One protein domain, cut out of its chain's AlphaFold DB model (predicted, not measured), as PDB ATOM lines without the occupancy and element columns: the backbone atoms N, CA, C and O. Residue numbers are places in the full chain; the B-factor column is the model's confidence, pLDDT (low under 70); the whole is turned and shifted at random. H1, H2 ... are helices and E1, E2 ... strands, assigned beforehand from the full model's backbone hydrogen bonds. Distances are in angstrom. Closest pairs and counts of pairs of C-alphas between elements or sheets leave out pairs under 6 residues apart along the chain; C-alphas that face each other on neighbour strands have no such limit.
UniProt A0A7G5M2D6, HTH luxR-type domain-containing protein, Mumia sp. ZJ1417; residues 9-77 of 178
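AT A GLANCE: This is residues 9 to 77 of the 178 residues of the protein "HTH luxR-type domain-containing protein" of Mumia sp. ZJ1417 (UniProt A0A7G5M2D6). A two-stranded hairpin, E1 and E2, has the long helix H2 over one face, chiefly over E1, while the short helix H1 lies beyond the opening end of the hairpin. The later part of H2 runs past the strands, and few contacts join the parts. The 69 printed residues hold H1, E1, E2, H2 in that order, an antiparallel sheet, mixed helices and strands; the whole is loose, radius of gyration of the C-alphas 14.8 A, spans 45 by 30 by 19 A.

IN THESE COORDINATES: H1, residues 14 to 22, starts at C-alpha 14 (-7.231, 38.636, -15.896). E1 is residues 28 to 33 and E2 residues 44 to 49. H2, residues 57 to 77, is 30.0 A long and ends at C-alpha 77 (-16.012, 24.659, 26.413).

HOW THE PARTS SIT: E1 and E2 form a hairpin, antiparallel at 165 degrees; N 32 and O 45 are 2.8 A apart. The closest C-alphas of E1 and H2, Ile 32 and His 65, are 5.9 A apart. H1 is apart from E2 and H2. In both helices every O i to N i+4 pair is within hydrogen-bond range.

THE WHOLE: The C-alphas farthest apart, Pro 15 and Leu 77, are 45.8 A apart. The printed part has no cut and no long link. Residues 9 to 12, 25 to 26, 35 to 39 and 41 are under pLDDT 70.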
ATOM      1  N   SER A   9     -14.394  35.559  -9.785       44.12
ATOM      2  CA  SER A   9     -13.880  35.720 -11.155       44.12
ATOM      3  C   SER A   9     -14.025  37.144 -11.704       44.12
ATOM      4  O   SER A   9     -13.401  37.459 -12.712       44.12
ATOM      5  N   ARG A  10     -14.844  37.999 -11.075       48.00
ATOM      6  CA  ARG A  10     -15.081  39.386 -11.510       48.00
ATOM      7  C   ARG A  10     -14.214  40.408 -10.761       48.00
ATOM      8  O   ARG A  10     -14.189  41.564 -11.162       48.00
ATOM      9  N   MET A  11     -13.515  39.991  -9.700       53.88
ATOM     10  CA  MET A  11     -12.621  40.849  -8.908       53.88
ATOM     11  C   MET A  11     -11.132  40.544  -9.103       53.88
ATOM     12  O   MET A  11     -10.302  41.394  -8.791       53.88
ATOM     13  N   LEU A  12     -10.776  39.359  -9.610       63.03
ATOM     14  CA  LEU A  12      -9.379  39.022  -9.884       63.03
ATOM     15  C   LEU A  12      -8.963  39.567 -11.263       63.03
ATOM     16  O   LEU A  12      -9.667  39.321 -12.246       63.03
ATOM     17  N   PRO A  13      -7.827  40.280 -11.371       74.06
ATOM     18  CA  PRO A  13      -7.294  40.719 -12.657       74.06
ATOM     19  C   PRO A  13      -7.089  39.527 -13.600       74.06
ATOM     20  O   PRO A  13      -6.603  38.478 -13.172       74.06
ATOM     21  N   ALA A  14      -7.391  39.693 -14.890       75.00
ATOM     22  CA  ALA A  14      -7.231  38.636 -15.896       75.00
ATOM     23  C   ALA A  14      -5.845  37.943 -15.889       75.00
ATOM     24  O   ALA A  14      -5.814  36.714 -15.993       75.00
ATOM     25  N   PRO A  15      -4.710  38.653 -15.680       82.12
ATOM     26  CA  PRO A  15      -3.398  38.008 -15.572       82.12
ATOM     27  C   PRO A  15      -3.305  37.005 -14.416       82.12
ATOM     28  O   PRO A  15      -2.710  35.941 -14.556       82.12
ATOM     29  N   LEU A  16      -3.935  37.314 -13.283       74.06
ATOM     30  CA  LEU A  16      -3.892  36.477 -12.089       74.06
ATOM     31  C   LEU A  16      -4.781  35.237 -12.239       74.06
ATOM     32  O   LEU A  16      -4.388  34.147 -11.838       74.06
ATOM     33  N   VAL A  17      -5.938  35.373 -12.893       74.38
ATOM     34  CA  VAL A  17      -6.787  34.228 -13.270       74.38
ATOM     35  C   VAL A  17      -6.029  33.270 -14.197       74.38
ATOM     36  O   VAL A  17      -6.108  32.055 -14.024       74.38
ATOM     37  N   SER A  18      -5.272  33.811 -15.157       76.88
ATOM     38  CA  SER A  18      -4.466  33.009 -16.081       76.88
ATOM     39  C   SER A  18      -3.313  32.294 -15.372       76.88
ATOM     40  O   SER A  18      -3.071  31.120 -15.643       76.88
ATOM     41  N   LEU A  19      -2.643  32.971 -14.434       79.88
ATOM     42  CA  LEU A  19      -1.582  32.382 -13.617       79.88
ATOM     43  C   LEU A  19      -2.111  31.229 -12.755       79.88
ATOM     44  O   LEU A  19      -1.542  30.145 -12.782       79.88
ATOM     45  N   LEU A  20      -3.223  31.430 -12.042       76.31
ATOM     46  CA  LEU A  20      -3.823  30.382 -11.210       76.31
ATOM     47  C   LEU A  20      -4.180  29.140 -12.033       76.31
ATOM     48  O   LEU A  20      -3.823  28.032 -11.647       76.31
ATOM     49  N   ARG A  21      -4.780  29.321 -13.216       76.06
ATOM     50  CA  ARG A  21      -5.071  28.206 -14.129       76.06
ATOM     51  C   ARG A  21      -3.814  27.500 -14.635       76.06
ATOM     52  O   ARG A  21      -3.826  26.285 -14.751       76.06
ATOM     53  N   SER A  22      -2.730  28.233 -14.916       81.50
ATOM     54  CA  SER A  22      -1.455  27.623 -15.336       81.50
ATOM     55  C   SER A  22      -0.782  26.785 -14.242       81.50
ATOM     56  O   SER A  22       0.030  25.922 -14.553       81.50
ATOM     57  N   LEU A  23      -1.138  27.031 -12.979       80.06
ATOM     58  CA  LEU A  23      -0.671  26.280 -11.814       80.06
ATOM     59  C   LEU A  23      -1.634  25.148 -11.415       80.06
ATOM     60  O   LEU A  23      -1.477  24.589 -10.334       80.06
ATOM     61  N   ASP A  24      -2.637  24.848 -12.248       72.62
ATOM     62  CA  ASP A  24      -3.725  23.901 -11.961       72.62
ATOM     63  C   ASP A  24      -4.497  24.234 -10.665       72.62
ATOM     64  O   ASP A  24      -5.032  23.379  -9.964       72.62
ATOM     65  N   LEU A  25      -4.545  25.525 -10.313       69.75
ATOM     66  CA  LEU A  25      -5.277  26.017  -9.153       69.75
ATOM     67  C   LEU A  25      -6.672  26.484  -9.577       69.75
ATOM     68  O   LEU A  25      -6.833  27.434 -10.352       69.75
ATOM     69  N   GLY A  26      -7.699  25.855  -9.002       68.75
ATOM     70  CA  GLY A  26      -9.095  26.232  -9.214       68.75
ATOM     71  C   GLY A  26      -9.371  27.693  -8.831       68.75
ATOM     72  O   GLY A  26      -8.999  28.170  -7.755       68.75
ATOM     73  N   VAL A  27     -10.062  28.416  -9.716       70.19
ATOM     74  CA  VAL A  27     -10.415  29.845  -9.552       70.19
ATOM     75  C   VAL A  27     -11.745  30.051  -8.817       70.19
ATOM     76  O   VAL A  27     -12.096  31.167  -8.416       70.19
ATOM     77  N   HIS A  28     -12.496  28.969  -8.613       75.69
ATOM     78  CA  HIS A  28     -13.720  28.961  -7.828       75.69
ATOM     79  C   HIS A  28     -13.399  28.457  -6.429       75.69
ATOM     80  O   HIS A  28     -13.330  27.259  -6.169       75.69
ATOM     81  N   GLN A  29     -13.183  29.408  -5.526       74.94
ATOM     82  CA  GLN A  29     -12.801  29.137  -4.148       74.94
ATOM     83  C   GLN A  29     -13.863  29.669  -3.191       74.94
ATOM     84  O   GLN A  29     -14.422  30.748  -3.397       74.94
ATOM     85  N   MET A  30     -14.135  28.909  -2.134       74.75
ATOM     86  CA  MET A  30     -15.020  29.312  -1.049       74.75
ATOM     87  C   MET A  30     -14.374  28.992   0.293       74.75
ATOM     88  O   MET A  30     -14.084  27.838   0.589       74.75
ATOM     89  N   ALA A  31     -14.162  30.020   1.112       74.62
ATOM     90  CA  ALA A  31     -13.569  29.868   2.433       74.62
ATOM     91  C   ALA A  31     -14.648  29.755   3.521       74.62
ATOM     92  O   ALA A  31     -15.601  30.539   3.555       74.62
ATOM     93  N   ILE A  32     -14.458  28.805   4.433       79.31
ATOM     94  CA  ILE A  32     -15.214  28.632   5.671       79.31
ATOM     95  C   ILE A  32     -14.266  28.985   6.822       79.31
ATOM     96  O   ILE A  32     -13.461  28.141   7.223       79.31
ATOM     97  N   PRO A  33     -14.312  30.224   7.337       70.62
ATOM     98  CA  PRO A  33     -13.449  30.618   8.439       70.62
ATOM     99  C   PRO A  33     -13.888  29.907   9.722       70.62
ATOM    100  O   PRO A  33     -15.062  29.856  10.055       70.62
ATOM    101  N   ILE A  34     -12.944  29.360  10.466       72.31
ATOM    102  CA  ILE A  34     -13.170  28.720  11.763       72.31
ATOM    103  C   ILE A  34     -12.762  29.699  12.856       72.31
ATOM    104  O   ILE A  34     -13.575  30.038  13.706       72.31
ATOM    105  N   ARG A  35     -11.577  30.311  12.756       66.25
ATOM    106  CA  ARG A  35     -11.154  31.412  13.636       66.25
ATOM    107  C   ARG A  35     -11.031  32.708  12.859       66.25
ATOM    108  O   ARG A  35     -10.534  32.730  11.741       66.25
ATOM    109  N   ASN A  36     -11.503  33.792  13.465       64.56
ATOM    110  CA  ASN A  36     -11.394  35.129  12.897       64.56
ATOM    111  C   ASN A  36     -11.287  36.147  14.038       64.56
ATOM    112  O   ASN A  36     -12.256  36.841  14.343       64.56
ATOM    113  N   GLU A  37     -10.137  36.146  14.708       69.56
ATOM    114  CA  GLU A  37      -9.782  37.156  15.707       69.56
ATOM    115  C   GLU A  37      -9.073  38.324  14.998       69.56
ATOM    116  O   GLU A  37      -8.221  38.076  14.136       69.56
ATOM    117  N   PRO A  38      -9.381  39.592  15.326       60.66
ATOM    118  CA  PRO A  38      -8.679  40.736  14.754       60.66
ATOM    119  C   PRO A  38      -7.161  40.631  14.977       60.66
ATOM    120  O   PRO A  38      -6.704  40.528  16.112       60.66
ATOM    121  N   GLY A  39      -6.375  40.657  13.895       65.19
ATOM    122  CA  GLY A  39      -4.908  40.583  13.952       65.19
ATOM    123  C   GLY A  39      -4.313  39.170  14.040       65.19
ATOM    124  O   GLY A  39      -3.091  39.043  14.057       65.19
ATOM    125  N   ALA A  40      -5.137  38.116  14.057       71.19
ATOM    126  CA  ALA A  40      -4.676  36.728  14.001       71.19
ATOM    127  C   ALA A  40      -4.808  36.131  12.591       71.19
ATOM    128  O   ALA A  40      -5.574  36.614  11.754       71.19
ATOM    129  N   LEU A  41      -4.079  35.038  12.341       69.12
ATOM    130  CA  LEU A  41      -4.257  34.240  11.131       69.12
ATOM    131  C   LEU A  41      -5.678  33.658  11.103       69.12
ATOM    132  O   LEU A  41      -6.142  33.071  12.083       69.12
ATOM    133  N   ILE A  42      -6.365  33.812   9.971       70.44
ATOM    134  CA  ILE A  42      -7.666  33.180   9.750       70.44
ATOM    135  C   ILE A  42      -7.422  31.686   9.540       70.44
ATOM    136  O   ILE A  42      -6.939  31.270   8.489       70.44
ATOM    137  N   GLU A  43      -7.778  30.878  10.531       70.50
ATOM    138  CA  GLU A  43      -7.855  29.428  10.369       70.50
ATOM    139  C   GLU A  43      -9.196  29.083   9.737       70.50
ATOM    140  O   GLU A  43     -10.241  29.545  10.200       70.50
ATOM    141  N   GLY A  44      -9.194  28.265   8.691       75.75
ATOM    142  CA  GLY A  44     -10.417  27.872   8.013       75.75
ATOM    143  C   GLY A  44     -10.188  26.815   6.948       75.75
ATOM    144  O   GLY A  44      -9.056  26.522   6.572       75.75
ATOM    145  N   TYR A  45     -11.286  26.262   6.448       75.38
ATOM    146  CA  TYR A  45     -11.259  25.371   5.295       75.38
ATOM    147  C   TYR A  45     -11.479  26.178   4.021       75.38
ATOM    148  O   TYR A  45     -12.344  27.054   3.980       75.38
ATOM    149  N   VAL A  46     -10.733  25.862   2.966       79.31
ATOM    150  CA  VAL A  46     -10.960  26.417   1.630       79.31
ATOM    151  C   VAL A  46     -11.449  25.293   0.733       79.31
ATOM    152  O   VAL A  46     -10.761  24.297   0.541       79.31
ATOM    153  N   LEU A  47     -12.655  25.448   0.196       76.88
ATOM    154  CA  LEU A  47     -13.190  24.569  -0.830       76.88
ATOM    155  C   LEU A  47     -12.776  25.124  -2.186       76.88
ATOM    156  O   LEU A  47     -13.130  26.256  -2.522       76.88
ATOM    157  N   VAL A  48     -12.055  24.318  -2.955       78.94
ATOM    158  CA  VAL A  48     -11.614  24.643  -4.314       78.94
ATOM    159  C   VAL A  48     -12.380  23.759  -5.291       78.94
ATOM    160  O   VAL A  48     -12.572  22.571  -5.035       78.94
ATOM    161  N   ARG A  49     -12.869  24.353  -6.379       76.50
ATOM    162  CA  ARG A  49     -13.561  23.654  -7.464       76.50
ATOM    163  C   ARG A  49     -13.125  24.196  -8.823       76.50
ATOM    164  O   ARG A  49     -12.802  25.379  -8.950       76.50
ATOM    165  N   ASP A  50     -13.227  23.340  -9.833       74.44
ATOM    166  CA  ASP A  50     -13.002  23.705 -11.240       74.44
ATOM    167  C   ASP A  50     -14.196  24.450 -11.840       74.44
ATOM    168  O   ASP A  50     -14.057  25.242 -12.770       74.44
ATOM    169  N   GLU A  51     -15.376  24.249 -11.253       78.31
ATOM    170  CA  GLU A  51     -16.631  24.860 -11.673       78.31
ATOM    171  C   GLU A  51     -17.121  25.922 -10.679       78.31
ATOM    172  O   GLU A  51     -16.901  25.797  -9.465       78.31
ATOM    173  N   PRO A  52     -17.869  26.938 -11.152       75.69
ATOM    174  CA  PRO A  52     -18.512  27.904 -10.278       75.69
ATOM    175  C   PRO A  52     -19.395  27.223  -9.232       75.69
ATOM    176  O   PRO A  52     -20.203  26.343  -9.536       75.69
ATOM    177  N   PHE A  53     -19.302  27.684  -7.984       76.12
ATOM    178  CA  PHE A  53     -20.251  27.260  -6.963       76.12
ATOM    179  C   PHE A  53     -21.670  27.649  -7.394       76.12
ATOM    180  O   PHE A  53     -21.909  28.820  -7.703       76.12
ATOM    181  N   PRO A  54     -22.628  26.708  -7.392       80.56
ATOM    182  CA  PRO A  54     -23.999  27.039  -7.725       80.56
ATOM    183  C   PRO A  54     -24.562  28.004  -6.679       80.56
ATOM    184  O   PRO A  54     -24.179  27.980  -5.511       80.56
ATOM    185  N   HIS A  55     -25.503  28.854  -7.081       78.12
ATOM    186  CA  HIS A  55     -26.062  29.897  -6.213       78.12
ATOM    187  C   HIS A  55     -26.708  29.338  -4.928       78.12
ATOM    188  O   HIS A  55     -26.654  29.982  -3.881       78.12
ATOM    189  N   TRP A  56     -27.237  28.109  -4.967       75.06
ATOM    190  CA  TRP A  56     -27.772  27.417  -3.789       75.06
ATOM    191  C   TRP A  56     -26.695  26.966  -2.790       75.06
ATOM    192  O   TRP A  56     -27.017  26.665  -1.637       75.06
ATOM    193  N   ALA A  57     -25.420  26.909  -3.191       78.19
ATOM    194  CA  ALA A  57     -24.333  26.466  -2.321       78.19
ATOM    195  C   ALA A  57     -24.100  27.442  -1.163       78.19
ATOM    196  O   ALA A  57     -23.745  27.016  -0.069       78.19
ATOM    197  N   LEU A  58     -24.356  28.738  -1.364       73.44
ATOM    198  CA  LEU A  58     -24.130  29.750  -0.334       73.44
ATOM    199  C   LEU A  58     -24.956  29.557   0.939       73.44
ATOM    200  O   LEU A  58     -24.351  29.549   2.012       73.44
ATOM    201  N   PRO A  59     -26.301  29.433   0.884       80.44
ATOM    202  CA  PRO A  59     -27.090  29.160   2.079       80.44
ATOM    203  C   PRO A  59     -26.595  27.934   2.848       80.44
ATOM    204  O   PRO A  59     -26.502  27.976   4.073       80.44
ATOM    205  N   ARG A  60     -26.206  26.867   2.137       79.50
ATOM    206  CA  ARG A  60     -25.690  25.639   2.755       79.50
ATOM    207  C   ARG A  60     -24.322  25.841   3.391       79.50
ATOM    208  O   ARG A  60     -24.119  25.404   4.515       79.50
ATOM    209  N   VAL A  61     -23.410  26.540   2.724       77.44
ATOM    210  CA  VAL A  61     -22.082  26.832   3.278       77.44
ATOM    211  C   VAL A  61     -22.182  27.775   4.476       77.44
ATOM    212  O   VAL A  61     -21.459  27.599   5.449       77.44
ATOM    213  N   ARG A  62     -23.134  28.717   4.475       78.12
ATOM    214  CA  ARG A  62     -23.450  29.544   5.652       78.12
ATOM    215  C   ARG A  62     -23.969  28.710   6.821       78.12
ATOM    216  O   ARG A  62     -23.502  28.903   7.940       78.12
ATOM    217  N   ALA A  63     -24.897  27.787   6.566       82.56
ATOM    218  CA  ALA A  63     -25.415  26.885   7.592       82.56
ATOM    219  C   ALA A  63     -24.313  25.966   8.146       82.56
ATOM    220  O   ALA A  63     -24.167  25.839   9.359       82.56
ATOM    221  N   LEU A  64     -23.481  25.403   7.265       81.94
ATOM    222  CA  LEU A  64     -22.331  24.584   7.639       81.94
ATOM    223  C   LEU A  64     -21.312  25.381   8.458       81.94
ATOM    224  O   LEU A  64     -20.846  24.901   9.482       81.94
ATOM    225  N   HIS A  65     -21.000  26.612   8.054       80.06
ATOM    226  CA  HIS A  65     -20.117  27.500   8.805       80.06
ATOM    227  C   HIS A  65     -20.650  27.766  10.221       80.06
ATOM    228  O   HIS A  65     -19.902  27.635  11.186       80.06
ATOM    229  N   ALA A  66     -21.943  28.079  10.363       80.69
ATOM    230  CA  ALA A  66     -22.564  28.280  11.673       80.69
ATOM    231  C   ALA A  66     -22.489  27.017  12.545       80.69
ATOM    232  O   ALA A  66     -22.171  27.104  13.731       80.69
ATOM    233  N   PHE A  67     -22.709  25.843  11.949       84.06
ATOM    234  CA  PHE A  67     -22.574  24.561  12.634       84.06
ATOM    235  C   PHE A  67     -21.134  24.290  13.087       84.06
ATOM    236  O   PHE A  67     -20.910  24.004  14.258       84.06
ATOM    237  N   VAL A  68     -20.152  24.436  12.192       82.25
ATOM    238  CA  VAL A  68     -18.726  24.227  12.496       82.25
ATOM    239  C   VAL A  68     -18.263  25.174  13.603       82.25
ATOM    240  O   VAL A  68     -17.600  24.735  14.540       82.25
ATOM    241  N   ARG A  69     -18.668  26.449  13.556       81.94
ATOM    242  CA  ARG A  69     -18.387  27.424  14.621       81.94
ATOM    243  C   ARG A  69     -19.038  27.036  15.945       81.94
ATOM    244  O   ARG A  69     -18.392  27.137  16.984       81.94
ATOM    245  N   GLY A  70     -20.294  26.591  15.920       82.69
ATOM    246  CA  GLY A  70     -20.995  26.115  17.113       82.69
ATOM    247  C   GLY A  70     -20.311  24.898  17.739       82.69
ATOM    248  O   GLY A  70     -20.067  24.879  18.944       82.69
ATOM    249  N   LEU A  71     -19.931  23.921  16.913       85.19
ATOM    250  CA  LEU A  71     -19.206  22.728  17.338       85.19
ATOM    251  C   LEU A  71     -17.836  23.078  17.920       85.19
ATOM    252  O   LEU A  71     -17.481  22.582  18.982       85.19
ATOM    253  N   GLU A  72     -17.078  23.960  17.268       81.62
ATOM    254  CA  GLU A  72     -15.776  24.398  17.768       81.62
ATOM    255  C   GLU A  72     -15.893  25.062  19.145       81.62
ATOM    256  O   GLU A  72     -15.139  24.727  20.060       81.62
ATOM    257  N   VAL A  73     -16.856  25.974  19.324       82.38
ATOM    258  CA  VAL A  73     -17.114  26.606  20.626       82.38
ATOM    259  C   VAL A  73     -17.474  25.551  21.669       82.38
ATOM    260  O   VAL A  73     -16.931  25.579  22.772       82.38
ATOM    261  N   HIS A  74     -18.327  24.589  21.322       83.94
ATOM    262  CA  HIS A  74     -18.710  23.516  22.234       83.94
ATOM    263  C   HIS A  74     -17.507  22.654  22.651       83.94
ATOM    264  O   HIS A  74     -17.288  22.439  23.840       83.94
ATOM    265  N   LEU A  75     -16.666  22.240  21.699       84.31
ATOM    266  CA  LEU A  75     -15.437  21.487  21.970       84.31
ATOM    267  C   LEU A  75     -14.448  22.281  22.839       84.31
ATOM    268  O   LEU A  75     -13.812  21.719  23.735       84.31
ATOM    269  N   ARG A  76     -14.337  23.598  22.636       79.88
ATOM    270  CA  ARG A  76     -13.524  24.468  23.502       79.88
ATOM    271  C   ARG A  76     -14.075  24.540  24.924       79.88
ATOM    272  O   ARG A  76     -13.305  24.483  25.875       79.88
ATOM    273  N   LEU A  77     -15.392  24.642  25.088       81.31
ATOM    274  CA  LEU A  77     -16.012  24.659  26.413       81.31
ATOM    275  C   LEU A  77     -15.831  23.318  27.129       81.31
ATOM    276  O   LEU A  77     -15.490  23.307  28.311       81.31
TER     277      LEU A  77